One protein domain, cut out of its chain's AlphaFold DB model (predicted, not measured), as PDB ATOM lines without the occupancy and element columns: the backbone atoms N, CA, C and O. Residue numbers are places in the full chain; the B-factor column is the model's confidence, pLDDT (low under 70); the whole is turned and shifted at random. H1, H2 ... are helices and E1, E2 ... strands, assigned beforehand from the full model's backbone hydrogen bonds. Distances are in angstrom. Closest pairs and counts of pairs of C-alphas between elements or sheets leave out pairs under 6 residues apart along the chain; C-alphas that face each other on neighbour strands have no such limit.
ATOM      1  N   ARG A   5      -9.000 -30.150  48.661       60.47
ATOM      2  CA  ARG A   5      -9.226 -31.238  49.624       60.47
ATOM      3  C   ARG A   5      -9.694 -32.491  48.891       60.47
ATOM      4  O   ARG A   5     -10.721 -32.452  48.217       60.47
ATOM      5  N   TRP A   6      -8.988 -33.605  49.073       59.84
ATOM      6  CA  TRP A   6      -9.432 -34.893  48.543       59.84
ATOM      7  C   TRP A   6     -10.626 -35.441  49.337       59.84
ATOM      8  O   TRP A   6     -10.648 -35.366  50.570       59.84
ATOM      9  N   THR A   7     -11.610 -36.000  48.629       60.31
ATOM     10  CA  THR A   7     -12.721 -36.775  49.207       60.31
ATOM     11  C   THR A   7     -12.814 -38.104  48.449       60.31
ATOM     12  O   THR A   7     -12.942 -38.059  47.222       60.31
ATOM     13  N   PRO A   8     -12.736 -39.265  49.124       59.84
ATOM     14  CA  PRO A   8     -12.833 -40.557  48.454       59.84
ATOM     15  C   PRO A   8     -14.178 -40.728  47.742       59.84
ATOM     16  O   PRO A   8     -15.217 -40.329  48.262       59.84
ATOM     17  N   LEU A   9     -14.164 -41.375  46.572       56.34
ATOM     18  CA  LEU A   9     -15.378 -41.801  45.860       56.34
ATOM     19  C   LEU A   9     -15.946 -43.135  46.391       56.34
ATOM     20  O   LEU A   9     -17.037 -43.532  45.994       56.34
ATOM     21  N   SER A  10     -15.207 -43.831  47.262       58.06
ATOM     22  CA  SER A  10     -15.555 -45.132  47.850       58.06
ATOM     23  C   SER A  10     -14.804 -45.327  49.175       58.06
ATOM     24  O   SER A  10     -13.701 -44.796  49.334       58.06
ATOM     25  N   ASP A  11     -15.385 -46.091  50.104       61.25
ATOM     26  CA  ASP A  11     -14.850 -46.373  51.446       61.25
ATOM     27  C   ASP A  11     -13.745 -47.445  51.401       61.25
ATOM     28  O   ASP A  11     -13.846 -48.501  52.025       61.25
ATOM     29  N   TRP A  12     -12.692 -47.200  50.615       63.44
ATOM     30  CA  TRP A  12     -11.510 -48.064  50.590       63.44
ATOM     31  C   TRP A  12     -10.822 -47.999  51.952       63.44
ATOM     32  O   TRP A  12     -10.289 -46.960  52.347       63.44
ATOM     33  N   LYS A  13     -10.873 -49.112  52.677       69.38
ATOM     34  CA  LYS A  13     -10.311 -49.274  54.011       69.38
ATOM     35  C   LYS A  13      -9.709 -50.670  54.115       69.38
ATOM     36  O   LYS A  13     -10.236 -51.599  53.507       69.38
ATOM     37  N   ASP A  14      -8.618 -50.792  54.868       70.81
ATOM     38  CA  ASP A  14      -7.967 -52.069  55.183       70.81
ATOM     39  C   ASP A  14      -7.617 -52.894  53.930       70.81
ATOM     40  O   ASP A  14      -7.722 -54.118  53.921       70.81
ATOM     41  N   THR A  15      -7.230 -52.214  52.843       73.31
ATOM     42  CA  THR A  15      -6.809 -52.862  51.597       73.31
ATOM     43  C   THR A  15      -5.351 -53.307  51.740       73.31
ATOM     44  O   THR A  15      -4.474 -52.439  51.826       73.31
ATOM     45  N   PRO A  16      -5.068 -54.621  51.816       73.38
ATOM     46  CA  PRO A  16      -3.696 -55.104  51.861       73.38
ATOM     47  C   PRO A  16      -2.994 -54.785  50.537       73.38
ATOM     48  O   PRO A  16      -3.633 -54.527  49.524       73.38
ATOM     49  N   GLY A  17      -1.668 -54.801  50.538       77.62
ATOM     50  CA  GLY A  17      -0.905 -54.633  49.311       77.62
ATOM     51  C   GLY A  17       0.404 -55.393  49.369       77.62
ATOM     52  O   GLY A  17       1.014 -55.534  50.428       77.62
ATOM     53  N   CYS A  18       0.833 -55.876  48.213       78.38
ATOM     54  CA  CYS A  18       2.099 -56.546  48.013       78.38
ATOM     55  C   CYS A  18       3.023 -55.657  47.180       78.38
ATOM     56  O   CYS A  18       2.619 -55.074  46.175       78.38
ATOM     57  N   VAL A  19       4.284 -55.575  47.606       83.19
ATOM     58  CA  VAL A  19       5.341 -54.816  46.933       83.19
ATOM     59  C   VAL A  19       6.484 -55.743  46.562       83.19
ATOM     60  O   VAL A  19       6.959 -56.507  47.401       83.19
ATOM     61  N   MET A  20       6.964 -55.625  45.326       83.56
ATOM     62  CA  MET A  20       8.170 -56.306  44.852       83.56
ATOM     63  C   MET A  20       9.061 -55.357  44.041       83.56
ATOM     64  O   MET A  20       8.553 -54.389  43.473       83.56
ATOM     65  N   PRO A  21      10.384 -55.597  43.964       85.69
ATOM     66  CA  PRO A  21      11.242 -54.874  43.028       85.69
ATOM     67  C   PRO A  21      10.718 -55.019  41.597       85.69
ATOM     68  O   PRO A  21      10.361 -56.119  41.182       85.69
ATOM     69  N   ALA A  22      10.676 -53.929  40.833       82.75
ATOM     70  CA  ALA A  22      10.270 -54.004  39.435       82.75
ATOM     71  C   ALA A  22      11.419 -54.584  38.591       82.75
ATOM     72  O   ALA A  22      12.452 -53.932  38.396       82.75
ATOM     73  N   GLU A  23      11.254 -55.809  38.086       77.62
ATOM     74  CA  GLU A  23      12.291 -56.473  37.296       77.62
ATOM     75  C   GLU A  23      12.703 -55.649  36.062       77.62
ATOM     76  O   GLU A  23      11.884 -55.063  35.350       77.62
ATOM     77  N   GLY A  24      14.012 -55.580  35.802       74.69
ATOM     78  CA  GLY A  24      14.562 -54.864  34.644       74.69
ATOM     79  C   GLY A  24      14.430 -53.334  34.692       74.69
ATOM     80  O   GLY A  24      14.707 -52.672  33.689       74.69
ATOM     81  N   ARG A  25      14.019 -52.758  35.830       79.19
ATOM     82  CA  ARG A  25      13.969 -51.308  36.073       79.19
ATOM     83  C   ARG A  25      15.107 -50.864  37.002       79.19
ATOM     84  O   ARG A  25      16.054 -51.608  37.249       79.19
ATOM     85  N   THR A  26      15.066 -49.605  37.438       78.69
ATOM     86  CA  THR A  26      16.007 -49.077  38.432       78.69
ATOM     87  C   THR A  26      15.760 -49.712  39.800       78.69
ATOM     88  O   THR A  26      14.684 -50.235  40.075       78.69
ATOM     89  N   ASP A  27      16.752 -49.631  40.679       80.94
ATOM     90  CA  ASP A  27      16.659 -50.064  42.078       80.94
ATOM     91  C   ASP A  27      15.585 -49.315  42.887       80.94
ATOM     92  O   ASP A  27      15.062 -49.847  43.861       80.94
ATOM     93  N   ALA A  28      15.223 -48.103  42.463       88.00
ATOM     94  CA  ALA A  28      14.148 -47.306  43.051       88.00
ATOM     95  C   ALA A  28      12.736 -47.643  42.524       88.00
ATOM     96  O   ALA A  28      11.767 -47.012  42.953       88.00
ATOM     97  N   ALA A  29      12.606 -48.576  41.574       88.88
ATOM     98  CA  ALA A  29      11.327 -48.950  40.980       88.88
ATOM     99  C   ALA A  29      10.718 -50.182  41.668       88.88
ATOM    100  O   ALA A  29      11.369 -51.216  41.828       88.88
ATOM    101  N   ILE A  30       9.443 -50.078  42.034       88.00
ATOM    102  CA  ILE A  30       8.673 -51.124  42.708       88.00
ATOM    103  C   ILE A  30       7.360 -51.390  41.972       88.00
ATOM    104  O   ILE A  30       6.756 -50.494  41.385       88.00
ATOM    105  N   SER A  31       6.933 -52.641  42.022       86.06
ATOM    106  CA  SER A  31       5.649 -53.134  41.542       86.06
ATOM    107  C   SER A  31       4.710 -53.260  42.742       86.06
ATOM    108  O   SER A  31       5.078 -53.922  43.715       86.06
ATOM    109  N   VAL A  32       3.552 -52.591  42.709       83.38
ATOM    110  CA  VAL A  32       2.572 -52.568  43.816       83.38
ATOM    111  C   VAL A  32       1.233 -53.117  43.334       83.38
ATOM    112  O   VAL A  32       0.636 -52.547  42.423       83.38
ATOM    113  N   ASP A  33       0.725 -54.156  43.989       80.38
ATOM    114  CA  ASP A  33      -0.606 -54.720  43.739       80.38
ATOM    115  C   ASP A  33      -1.379 -54.804  45.061       80.38
ATOM    116  O   ASP A  33      -0.821 -55.167  46.096       80.38
ATOM    117  N   PHE A  34      -2.643 -54.382  45.042       78.12
ATOM    118  CA  PHE A  34      -3.499 -54.247  46.226       78.12
ATOM    119  C   PHE A  34      -4.467 -55.430  46.420       78.12
ATOM    120  O   PHE A  34      -5.279 -55.424  47.341       78.12
ATOM    121  N   ASP A  35      -4.376 -56.450  45.567       68.94
ATOM    122  CA  ASP A  35      -5.198 -57.658  45.623       68.94
ATOM    123  C   ASP A  35      -4.340 -58.914  45.845       68.94
ATOM    124  O   ASP A  35      -4.687 -59.757  46.678       68.94
ATOM    125  N   LYS A  36      -3.220 -59.054  45.122       67.62
ATOM    126  CA  LYS A  36      -2.357 -60.249  45.136       67.62
ATOM    127  C   LYS A  36      -0.869 -59.909  45.017       67.62
ATOM    128  O   LYS A  36      -0.501 -58.811  44.621       67.62
ATOM    129  N   ALA A  37       0.008 -60.881  45.285       63.69
ATOM    130  CA  ALA A  37       1.429 -60.752  44.958       63.69
ATOM    131  C   ALA A  37       1.622 -60.405  43.465       63.69
ATOM    132  O   ALA A  37       0.996 -61.059  42.618       63.69
ATOM    133  N   PRO A  38       2.479 -59.419  43.133       60.44
ATOM    134  CA  PRO A  38       2.652 -59.021  41.753       60.44
ATOM    135  C   PRO A  38       3.098 -60.161  40.821       60.44
ATOM    136  O   PRO A  38       4.000 -60.916  41.153       60.44
ATOM    137  N   ASP A  39       2.480 -60.297  39.647       61.38
ATOM    138  CA  ASP A  39       3.043 -61.061  38.521       61.38
ATOM    139  C   ASP A  39       3.744 -60.040  37.616       61.38
ATOM    140  O   ASP A  39       3.136 -59.024  37.258       61.38
ATOM    141  N   ASP A  40       5.017 -60.273  37.289       58.69
ATOM    142  CA  ASP A  40       5.964 -59.318  36.681       58.69
ATOM    143  C   ASP A  40       5.469 -58.649  35.383       58.69
ATOM    144  O   ASP A  40       6.074 -57.700  34.884       58.69
ATOM    145  N   ALA A  41       4.364 -59.125  34.810       53.22
ATOM    146  CA  ALA A  41       3.883 -58.713  33.507       53.22
ATOM    147  C   ALA A  41       2.904 -57.519  33.477       53.22
ATOM    148  O   ALA A  41       2.773 -56.936  32.399       53.22
ATOM    149  N   GLN A  42       2.180 -57.152  34.552       55.56
ATOM    150  CA  GLN A  42       1.031 -56.215  34.415       55.56
ATOM    151  C   GLN A  42       0.701 -55.314  35.619       55.56
ATOM    152  O   GLN A  42      -0.473 -55.049  35.872       55.56
ATOM    153  N   ILE A  43       1.685 -54.838  36.381       63.19
ATOM    154  CA  ILE A  43       1.389 -54.091  37.617       63.19
ATOM    155  C   ILE A  43       1.951 -52.673  37.561       63.19
ATOM    156  O   ILE A  43       3.044 -52.481  37.014       63.19
ATOM    157  N   PRO A  44       1.203 -51.667  38.065       71.38
ATOM    158  CA  PRO A  44       1.647 -50.282  38.053       71.38
ATOM    159  C   PRO A  44       3.025 -50.158  38.708       71.38
ATOM    160  O   PRO A  44       3.254 -50.617  39.830       71.38
ATOM    161  N   VAL A  45       3.953 -49.542  37.972       84.06
ATOM    162  CA  VAL A  45       5.322 -49.305  38.429       84.06
ATOM    163  C   VAL A  45       5.378 -47.960  39.135       84.06
ATOM    164  O   VAL A  45       5.107 -46.911  38.546       84.06
ATOM    165  N   TYR A  46       5.795 -47.998  40.392       91.25
ATOM    166  CA  TYR A  46       6.030 -46.832  41.225       91.25
ATOM    167  C   TYR A  46       7.533 -46.611  41.333       91.25
ATOM    168  O   TYR A  46       8.303 -47.549  41.511       91.25
ATOM    169  N   THR A  47       7.967 -45.363  41.231       92.62
ATOM    170  CA  THR A  47       9.367 -44.970  41.387       92.62
ATOM    171  C   THR A  47       9.511 -44.114  42.631       92.62
ATOM    172  O   THR A  47       8.875 -43.063  42.743       92.62
ATOM    173  N   VAL A  48      10.369 -44.534  43.558       94.56
ATOM    174  CA  VAL A  48      10.764 -43.712  44.706       94.56
ATOM    175  C   VAL A  48      11.709 -42.619  44.205       94.56
ATOM    176  O   VAL A  48      12.874 -42.872  43.912       94.56
ATOM    177  N   MET A  49      11.201 -41.395  44.068       94.62
ATOM    178  CA  MET A  49      11.986 -40.242  43.605       94.62
ATOM    179  C   MET A  49      12.899 -39.684  44.697       94.62
ATOM    180  O   MET A  49      13.968 -39.127  44.430       94.62
ATOM    181  N   ASP A  50      12.438 -39.760  45.944       96.06
ATOM    182  CA  ASP A  50      13.179 -39.287  47.101       96.06
ATOM    183  C   ASP A  50      12.678 -39.957  48.368       96.06
ATOM    184  O   ASP A  50      11.482 -40.192  48.525       96.06
ATOM    185  N   THR A  51      13.574 -40.231  49.297       96.44
ATOM    186  CA  THR A  51      13.212 -40.667  50.641       96.44
ATOM    187  C   THR A  51      14.417 -40.477  51.540       96.44
ATOM    188  O   THR A  51      15.555 -40.699  51.124       96.44
ATOM    189  N   ASP A  52      14.171 -40.069  52.776       95.81
ATOM    190  CA  ASP A  52      15.188 -40.069  53.823       95.81
ATOM    191  C   ASP A  52      15.154 -41.358  54.655       95.81
ATOM    192  O   ASP A  52      15.908 -41.481  55.613       95.81
ATOM    193  N   TYR A  53      14.280 -42.307  54.297       94.69
ATOM    194  CA  TYR A  53      13.979 -43.561  54.996       94.69
ATOM    195  C   TYR A  53      13.416 -43.405  56.417       94.69
ATOM    196  O   TYR A  53      12.753 -44.321  56.908       94.69
ATOM    197  N   ASP A  54      13.594 -42.255  57.054       95.75
ATOM    198  CA  ASP A  54      13.278 -42.019  58.459       95.75
ATOM    199  C   ASP A  54      12.021 -41.175  58.669       95.75
ATOM    200  O   ASP A  54      11.392 -41.299  59.716       95.75
ATOM    201  N   SER A  55      11.605 -40.344  57.710       95.19
ATOM    202  CA  SER A  55      10.473 -39.432  57.905       95.19
ATOM    203  C   SER A  55       9.544 -39.294  56.702       95.19
ATOM    204  O   SER A  55       8.333 -39.140  56.908       95.19
ATOM    205  N   TYR A  56      10.051 -39.405  55.471       97.19
ATOM    206  CA  TYR A  56       9.247 -39.224  54.266       97.19
ATOM    207  C   TYR A  56       9.653 -40.122  53.094       97.19
ATOM    208  O   TYR A  56      10.790 -40.582  52.974       97.19
ATOM    209  N   SER A  57       8.715 -40.287  52.163       97.25
ATOM    210  CA  SER A  57       8.966 -40.820  50.822       97.25
ATOM    211  C   SER A  57       8.164 -40.031  49.787       97.25
ATOM    212  O   SER A  57       6.995 -39.716  50.007       97.25
ATOM    213  N   VAL A  58       8.784 -39.724  48.652       96.88
ATOM    214  CA  VAL A  58       8.148 -39.159  47.462       96.88
ATOM    215  C   VAL A  58       8.122 -40.235  46.393       96.88
ATOM    216  O   VAL A  58       9.169 -40.737  45.976       96.88
ATOM    217  N   ILE A  59       6.921 -40.592  45.957       95.62
ATOM    218  CA  ILE A  59       6.691 -41.673  45.007       95.62
ATOM    219  C   ILE A  59       5.996 -41.103  43.782       95.62
ATOM    220  O   ILE A  59       5.002 -40.392  43.907       95.62
ATOM    221  N   TYR A  60       6.502 -41.444  42.604       93.31
ATOM    222  CA  TYR A  60       5.867 -41.146  41.330       93.31
ATOM    223  C   TYR A  60       5.368 -42.426  40.680       93.31
ATOM    224  O   TYR A  60       6.073 -43.432  40.658       93.31
ATOM    225  N   GLN A  61       4.168 -42.375  40.125       90.69
ATOM    226  CA  GLN A  61       3.618 -43.417  39.273       90.69
ATOM    227  C   GLN A  61       3.247 -42.807  37.928       90.69
ATOM    228  O   GLN A  61       2.772 -41.672  37.862       90.69
ATOM    229  N   CYS A  62       3.431 -43.579  36.866       87.88
ATOM    230  CA  CYS A  62       2.897 -43.262  35.554       87.88
ATOM    231  C   CYS A  62       2.510 -44.560  34.861       87.88
ATOM    232  O   CYS A  62       3.311 -45.492  34.781       87.88
ATOM    233  N   GLU A  63       1.280 -44.605  34.374       85.19
ATOM    234  CA  GLU A  63       0.723 -45.740  33.665       85.19
ATOM    235  C   GLU A  63       0.204 -45.291  32.300       85.19
ATOM    236  O   GLU A  63      -0.652 -44.408  32.181       85.19
ATOM    237  N   GLU A  64       0.724 -45.918  31.249       82.12
ATOM    238  CA  GLU A  64       0.255 -45.700  29.889       82.12
ATOM    239  C   GLU A  64      -0.927 -46.617  29.580       82.12
ATOM    240  O   GLU A  64      -0.833 -47.841  29.650       82.12
ATOM    241  N   HIS A  65      -2.031 -46.012  29.161       80.94
ATOM    242  CA  HIS A  65      -3.191 -46.703  28.628       80.94
ATOM    243  C   HIS A  65      -3.372 -46.367  27.144       80.94
ATOM    244  O   HIS A  65      -2.904 -45.350  26.635       80.94
ATOM    245  N   TRP A  66      -4.139 -47.194  26.430       82.75
ATOM    246  CA  TRP A  66      -4.406 -46.993  24.998       82.75
ATOM    247  C   TRP A  66      -5.103 -45.657  24.661       82.75
ATOM    248  O   TRP A  66      -5.101 -45.242  23.504       82.75
ATOM    249  N   TRP A  67      -5.710 -44.994  25.649       84.00
ATOM    250  CA  TRP A  67      -6.463 -43.742  25.515       84.00
ATOM    251  C   TRP A  67      -5.783 -42.534  26.176       84.00
ATOM    252  O   TRP A  67      -6.319 -41.428  26.106       84.00
ATOM    253  N   GLY A  68      -4.616 -42.716  26.795       82.62
ATOM    254  CA  GLY A  68      -3.891 -41.654  27.485       82.62
ATOM    255  C   GLY A  68      -2.964 -42.198  28.566       82.62
ATOM    256  O   GLY A  68      -2.980 -43.386  28.869       82.62
ATOM    257  N   SER A  69      -2.159 -41.323  29.155       83.81
ATOM    258  CA  SER A  69      -1.358 -41.630  30.338       83.81
ATOM    259  C   SER A  69      -2.056 -41.122  31.594       83.81
ATOM    260  O   SER A  69      -2.709 -40.078  31.572       83.81
ATOM    261  N   TYR A  70      -1.896 -41.855  32.688       86.00
ATOM    262  CA  TYR A  70      -2.278 -41.417  34.021       86.00
ATOM    263  C   TYR A  70      -1.034 -41.379  34.900       86.00
ATOM    264  O   TYR A  70      -0.331 -42.380  35.012       86.00
ATOM    265  N   ASP A  71      -0.763 -40.236  35.517       89.38
ATOM    266  CA  ASP A  71       0.365 -40.044  36.413       89.38
ATOM    267  C   ASP A  71      -0.072 -39.526  37.790       89.38
ATOM    268  O   ASP A  71      -1.136 -38.935  37.985       89.38
ATOM    269  N   GLY A  72       0.749 -39.807  38.799       90.94
ATOM    270  CA  GLY A  72       0.466 -39.447  40.180       90.94
ATOM    271  C   GLY A  72       1.737 -39.279  40.995       90.94
ATOM    272  O   GLY A  72       2.681 -40.051  40.847       90.94
ATOM    273  N   VAL A  73       1.746 -38.283  41.880       94.00
ATOM    274  CA  VAL A  73       2.810 -38.079  42.864       94.00
ATOM    275  C   VAL A  73       2.227 -38.185  44.267       94.00
ATOM    276  O   VAL A  73       1.254 -37.509  44.603       94.00
ATOM    277  N   TRP A  74       2.865 -38.997  45.103       93.88
ATOM    278  CA  TRP A  74       2.508 -39.205  46.499       93.88
ATOM    279  C   TRP A  74       3.635 -38.703  47.395       93.88
ATOM    280  O   TRP A  74       4.786 -39.106  47.235       93.88
ATOM    281  N   ILE A  75       3.301 -37.845  48.360       95.69
ATOM    282  CA  ILE A  75       4.194 -37.472  49.462       95.69
ATOM    283  C   ILE A  75       3.691 -38.200  50.705       95.69
ATOM    284  O   ILE A  75       2.608 -37.902  51.210       95.69
ATOM    285  N   LEU A  76       4.470 -39.166  51.175       95.12
ATOM    286  CA  LEU A  76       4.161 -39.984  52.339       95.12
ATOM    287  C   LEU A  76       4.999 -39.526  53.530       95.12
ATOM    288  O   LEU A  76       6.172 -39.192  53.374       95.12
ATOM    289  N   SER A  77       4.396 -39.534  54.717       94.44
ATOM    290  CA  SER A  77       5.055 -39.203  55.980       94.44
ATOM    291  C   SER A  77       4.907 -40.347  56.967       94.44
ATOM    292  O   SER A  77       3.851 -40.983  57.025       94.44
ATOM    293  N   ARG A  78       5.943 -40.585  57.776       92.31
ATOM    294  CA  ARG A  78       5.838 -41.481  58.935       92.31
ATOM    295  C   ARG A  78       4.932 -40.905  60.023       92.31
ATOM    296  O   ARG A  78       4.207 -41.647  60.685       92.31
ATOM    297  N   GLU A  79       4.949 -39.586  60.178       91.50
ATOM    298  CA  GLU A  79       4.137 -38.869  61.153       91.50
ATOM    299  C   GLU A  79       2.795 -38.427  60.564       91.50
ATOM    300  O   GLU A  79       2.530 -38.534  59.367       91.50
ATOM    301  N   ARG A  80       1.896 -37.930  61.421       88.94
ATOM    302  CA  ARG A  80       0.565 -37.477  60.977       88.94
ATOM    303  C   ARG A  80       0.609 -36.283  60.029       88.94
ATOM    304  O   ARG A  80      -0.385 -36.065  59.347       88.94
ATOM    305  N   THR A  81       1.691 -35.512  60.054       90.50
ATOM    306  CA  THR A  81       1.926 -34.321  59.235       90.50
ATOM    307  C   THR A  81       3.428 -34.133  59.052       90.50
ATOM    308  O   THR A  81       4.183 -34.361  59.997       90.50
ATOM    309  N   LEU A  82       3.848 -33.631  57.891       92.19
ATOM    310  CA  LEU A  82       5.189 -33.067  57.706       92.19
ATOM    311  C   LEU A  82       5.199 -31.599  58.120       92.19
ATOM    312  O   LEU A  82       4.181 -30.915  58.015       92.19
ATOM    313  N   ASP A  83       6.351 -31.107  58.564       93.44
ATOM    314  CA  ASP A  83       6.535 -29.676  58.769       93.44
ATOM    315  C   ASP A  83       6.589 -28.920  57.428       93.44
ATOM    316  O   ASP A  83       6.955 -29.466  56.380       93.44
ATOM    317  N   ASP A  84       6.242 -27.632  57.471       92.50
ATOM    318  CA  ASP A  84       6.140 -26.784  56.279       92.50
ATOM    319  C   ASP A  84       7.470 -26.643  55.521       92.50
ATOM    320  O   ASP A  84       7.466 -26.473  54.298       92.50
ATOM    321  N   ALA A  85       8.612 -26.698  56.218       94.94
ATOM    322  CA  ALA A  85       9.916 -26.540  55.585       94.94
ATOM    323  C   ALA A  85      10.270 -27.785  54.766       94.94
ATOM    324  O   ALA A  85      10.634 -27.651  53.594       94.94
ATOM    325  N   THR A  86      10.093 -28.975  55.344       95.62
ATOM    326  CA  THR A  86      10.260 -30.251  54.638       95.62
ATOM    327  C   THR A  86       9.297 -30.334  53.457       95.62
ATOM    328  O   THR A  86       9.730 -30.543  52.327       95.62
ATOM    329  N   MET A  87       8.006 -30.048  53.662       94.50
ATOM    330  CA  MET A  87       7.018 -30.047  52.576       94.50
ATOM    331  C   MET A  87       7.420 -29.100  51.431       94.50
ATOM    332  O   MET A  87       7.385 -29.481  50.262       94.50
ATOM    333  N   GLY A  88       7.867 -27.880  51.747       94.81
ATOM    334  CA  GLY A  88       8.342 -26.925  50.744       94.81
ATOM    335  C   GLY A  88       9.554 -27.427  49.950       94.81
ATOM    336  O   GLY A  88       9.629 -27.207  48.740       94.81
ATOM    337  N   GLN A  89      10.488 -28.129  50.598       96.50
ATOM    338  CA  GLN A  89      11.635 -28.745  49.924       96.50
ATOM    339  C   GLN A  89      11.198 -29.844  48.948       96.50
ATOM    340  O   GLN A  89      11.659 -29.848  47.804       96.50
ATOM    341  N   LEU A  90      10.273 -30.716  49.358       96.44
ATOM    342  CA  LEU A  90       9.761 -31.796  48.508       96.44
ATOM    343  C   LEU A  90       8.998 -31.253  47.297       96.44
ATOM    344  O   LEU A  90       9.243 -31.686  46.174       96.44
ATOM    345  N   VAL A  91       8.148 -30.241  47.491       94.94
ATOM    346  CA  VAL A  91       7.423 -29.584  46.388       94.94
ATOM    347  C   VAL A  91       8.386 -28.927  45.394       94.94
ATOM    348  O   VAL A  91       8.219 -29.066  44.180       94.94
ATOM    349  N   ASN A  92       9.433 -28.253  45.878       95.25
ATOM    350  CA  ASN A  92      10.468 -27.685  45.009       95.25
ATOM    351  C   ASN A  92      11.224 -28.767  44.222       95.25
ATOM    352  O   ASN A  92      11.580 -28.547  43.065       95.25
ATOM    353  N   LYS A  93      11.466 -29.936  44.827       95.88
ATOM    354  CA  LYS A  93      12.095 -31.069  44.141       95.88
ATOM    355  C   LYS A  93      11.182 -31.623  43.046       95.88
ATOM    356  O   LYS A  93      11.609 -31.700  41.898       95.88
ATOM    357  N   ILE A  94       9.920 -31.908  43.376       95.56
ATOM    358  CA  ILE A  94       8.918 -32.429  42.432       95.56
ATOM    359  C   ILE A  94       8.768 -31.491  41.233       95.56
ATOM    360  O   ILE A  94       8.889 -31.925  40.097       95.56
ATOM    361  N   THR A  95       8.573 -30.193  41.464       94.62
ATOM    362  CA  THR A  95       8.392 -29.213  40.375       94.62
ATOM    363  C   THR A  95       9.633 -29.033  39.500       94.62
ATOM    364  O   THR A  95       9.515 -28.682  38.329       94.62
ATOM    365  N   LYS A  96      10.830 -29.289  40.044       95.69
ATOM    366  CA  LYS A  96      12.084 -29.259  39.287       95.69
ATOM    367  C   LYS A  96      12.285 -30.516  38.436       95.69
ATOM    368  O   LYS A  96      12.792 -30.407  37.324       95.69
ATOM    369  N   GLU A  97      11.956 -31.688  38.971       94.38
ATOM    370  CA  GLU A  97      12.187 -32.982  38.314       94.38
ATOM    371  C   GLU A  97      11.039 -33.383  37.378       94.38
ATOM    372  O   GLU A  97      11.282 -34.014  36.353       94.38
ATOM    373  N   LEU A  98       9.812 -32.956  37.688       92.69
ATOM    374  CA  LEU A  98       8.585 -33.218  36.936       92.69
ATOM    375  C   LEU A  98       7.869 -31.898  36.581       92.69
ATOM    376  O   LEU A  98       6.773 -31.626  37.079       92.69
ATOM    377  N   PRO A  99       8.462 -31.045  35.725       91.19
ATOM    378  CA  PRO A  99       7.887 -29.739  35.395       91.19
ATOM    379  C   PRO A  99       6.531 -29.830  34.676       91.19
ATOM    380  O   PRO A  99       5.736 -28.898  34.761       91.19
ATOM    381  N   GLU A 100       6.254 -30.941  33.988       89.38
ATOM    382  CA  GLU A 100       5.010 -31.151  33.235       89.38
ATOM    383  C   GLU A 100       3.857 -31.697  34.094       89.38
ATOM    384  O   GLU A 100       2.703 -31.579  33.692       89.38
ATOM    385  N   TYR A 101       4.138 -32.219  35.297       88.62
ATOM    386  CA  TYR A 101       3.119 -32.806  36.181       88.62
ATOM    387  C   TYR A 101       2.093 -31.779  36.689       88.62
ATOM    388  O   TYR A 101       0.975 -32.133  37.058       88.62
ATOM    389  N   GLY A 102       2.460 -30.492  36.739       88.50
ATOM    390  CA  GLY A 102       1.557 -29.435  37.207       88.50
ATOM    391  C   GLY A 102       1.144 -29.623  38.670       88.50
ATOM    392  O   GLY A 102      -0.042 -29.699  38.993       88.50
ATOM    393  N   PHE A 103       2.124 -29.751  39.576       87.69
ATOM    394  CA  PHE A 103       1.860 -30.037  40.992       87.69
ATOM    395  C   PHE A 103       0.851 -29.053  41.605       87.69
ATOM    396  O   PHE A 103      -0.085 -29.464  42.281       87.69
ATOM    397  N   PHE A 104       0.995 -27.748  41.366       86.88
ATOM    398  CA  PHE A 104       0.118 -26.758  41.998       86.88
ATOM    399  C   PHE A 104      -1.311 -26.784  41.452       86.88
ATOM    400  O   PHE A 104      -2.238 -26.421  42.173       86.88
ATOM    401  N   GLU A 105      -1.497 -27.263  40.229       84.88
ATOM    402  CA  GLU A 105      -2.788 -27.422  39.576       84.88
ATOM    403  C   GLU A 105      -3.498 -28.704  40.030       84.88
ATOM    404  O   GLU A 105      -4.704 -28.686  40.279       84.88
ATOM    405  N   ASN A 106      -2.739 -29.792  40.183       77.50
ATOM    406  CA  ASN A 106      -3.276 -31.143  40.355       77.50
ATOM    407  C   ASN A 106      -3.208 -31.674  41.792       77.50
ATOM    408  O   ASN A 106      -3.865 -32.667  42.108       77.50
ATOM    409  N   HIS A 107      -2.429 -31.045  42.676       82.62
ATOM    410  CA  HIS A 107      -2.261 -31.562  44.030       82.62
ATOM    411  C   HIS A 107      -3.579 -31.569  44.808       82.62
ATOM    412  O   HIS A 107      -4.392 -30.639  44.769       82.62
ATOM    413  N   MET A 108      -3.737 -32.624  45.596       83.19
ATOM    414  CA  MET A 108      -4.818 -32.758  46.553       83.19
ATOM    415  C   MET A 108      -4.220 -33.064  47.916       83.19
ATOM    416  O   MET A 108      -3.350 -33.922  48.042       83.19
ATOM    417  N   MET A 109      -4.697 -32.373  48.946       82.19
ATOM    418  CA  MET A 109      -4.332 -32.681  50.321       82.19
ATOM    419  C   MET A 109      -5.311 -33.687  50.899       82.19
ATOM    420  O   MET A 109      -6.533 -33.481  50.898       82.19
ATOM    421  N   THR A 110      -4.753 -34.769  51.428       83.19
ATOM    422  CA  THR A 110      -5.489 -35.726  52.243       83.19
ATOM    423  C   THR A 110      -5.755 -35.121  53.627       83.19
ATOM    424  O   THR A 110      -4.904 -34.403  54.161       83.19
TER     425      THR A 110
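Overview. This is residues 5 to 110 of the 132 residues of the protein "Hypothetical protein" of Strombidinopsis acuminata (UniProt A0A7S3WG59). A strongly twisted, curled sheet of five antiparallel strands makes the body, with its long hairpin E4 and E5 in the middle of the domain; helix H1 packs slantwise over E4 on one face, and the short H2 follows beside H1. The first stretch, residues 5 to 17, sweeps as a loose arm from E1 back toward the last residues, and its residues 9 to 14 stick out. The printed part has 106 residues, with five strands and then two helices along the chain, in the mixed class; the sheet's order is E1 - E2 - E3 - E4 - E5. It is compact, with a radius of gyration of the C-alphas of 14.7 A, and spans 39 by 32 by 30 A.

Along the chain. The longest strands are E4, residues 56 to 65, 29.5 A from first to last C-alpha, and E5, residues 68 to 77, 30.0 A. E3 holds residues 45 to 51 and measures 16.9 A; E2 holds residues 29 to 33, and E1 residues 18 to 21, beginning with C-alpha 18 at (2.099, -56.546, 48.013). H1 runs over residues 84 to 97, 19.9 A, from C-alpha 84 at (6.140, -26.784, 56.279). H2, residues 103 to 106, ends with C-alpha 106 at (-3.276, -31.143, 40.355).

Arrangement. The strands form a meander, each the antiparallel neighbour of the one before, and each successive pair is a hairpin. E4 and E5 stand at 168 degrees, with N 61 and O 72 2.9 A apart, within hydrogen-bond range. E3 and E4 stand at 156 degrees, with N 47 and O 60 at 2.8 A. E2 and E3 stand at 125 degrees, with N 30 and O 46 at 2.8 A. The edge strand E1 stands at 156 degrees to E2, with N 18 and O 33 at 2.8 A. H1 on one face of the sheet makes two layers, a helix layer and a sheet layer. Its height over the sheet is 10.3 A, and it runs slantwise over E4, at 33 degrees on the local plane; their closest C-alphas, of Val 58 and Leu 90, are 7.6 A apart. H1, with its residues 91 to 95 alone, only just touches H2, with 3 pairs of C-alphas within 8 A; the closest, of Thr 95 and Phe 103, are 6.6 A apart. H2 is not on the sheet, but only just, with 4 pairs of C-alphas within 10 A. In H1 every O i to N i+4 pair is within hydrogen-bond range; H2 is too short for such a pair, and its one O i to N i+3 pair is within range.

Size, cuts and confidence. The two C-alphas farthest apart, of Trp 66 and Asp 83, are 39.5 A apart, while those of Arg 5 and Thr 110 are 6.4 A apart. The printed part has no cut. The link from E2 to E3, 11 residues, is long. The model's mean pLDDT over the printed part is 83.7; residues 5 to 13 and 35 to 43 are under 70.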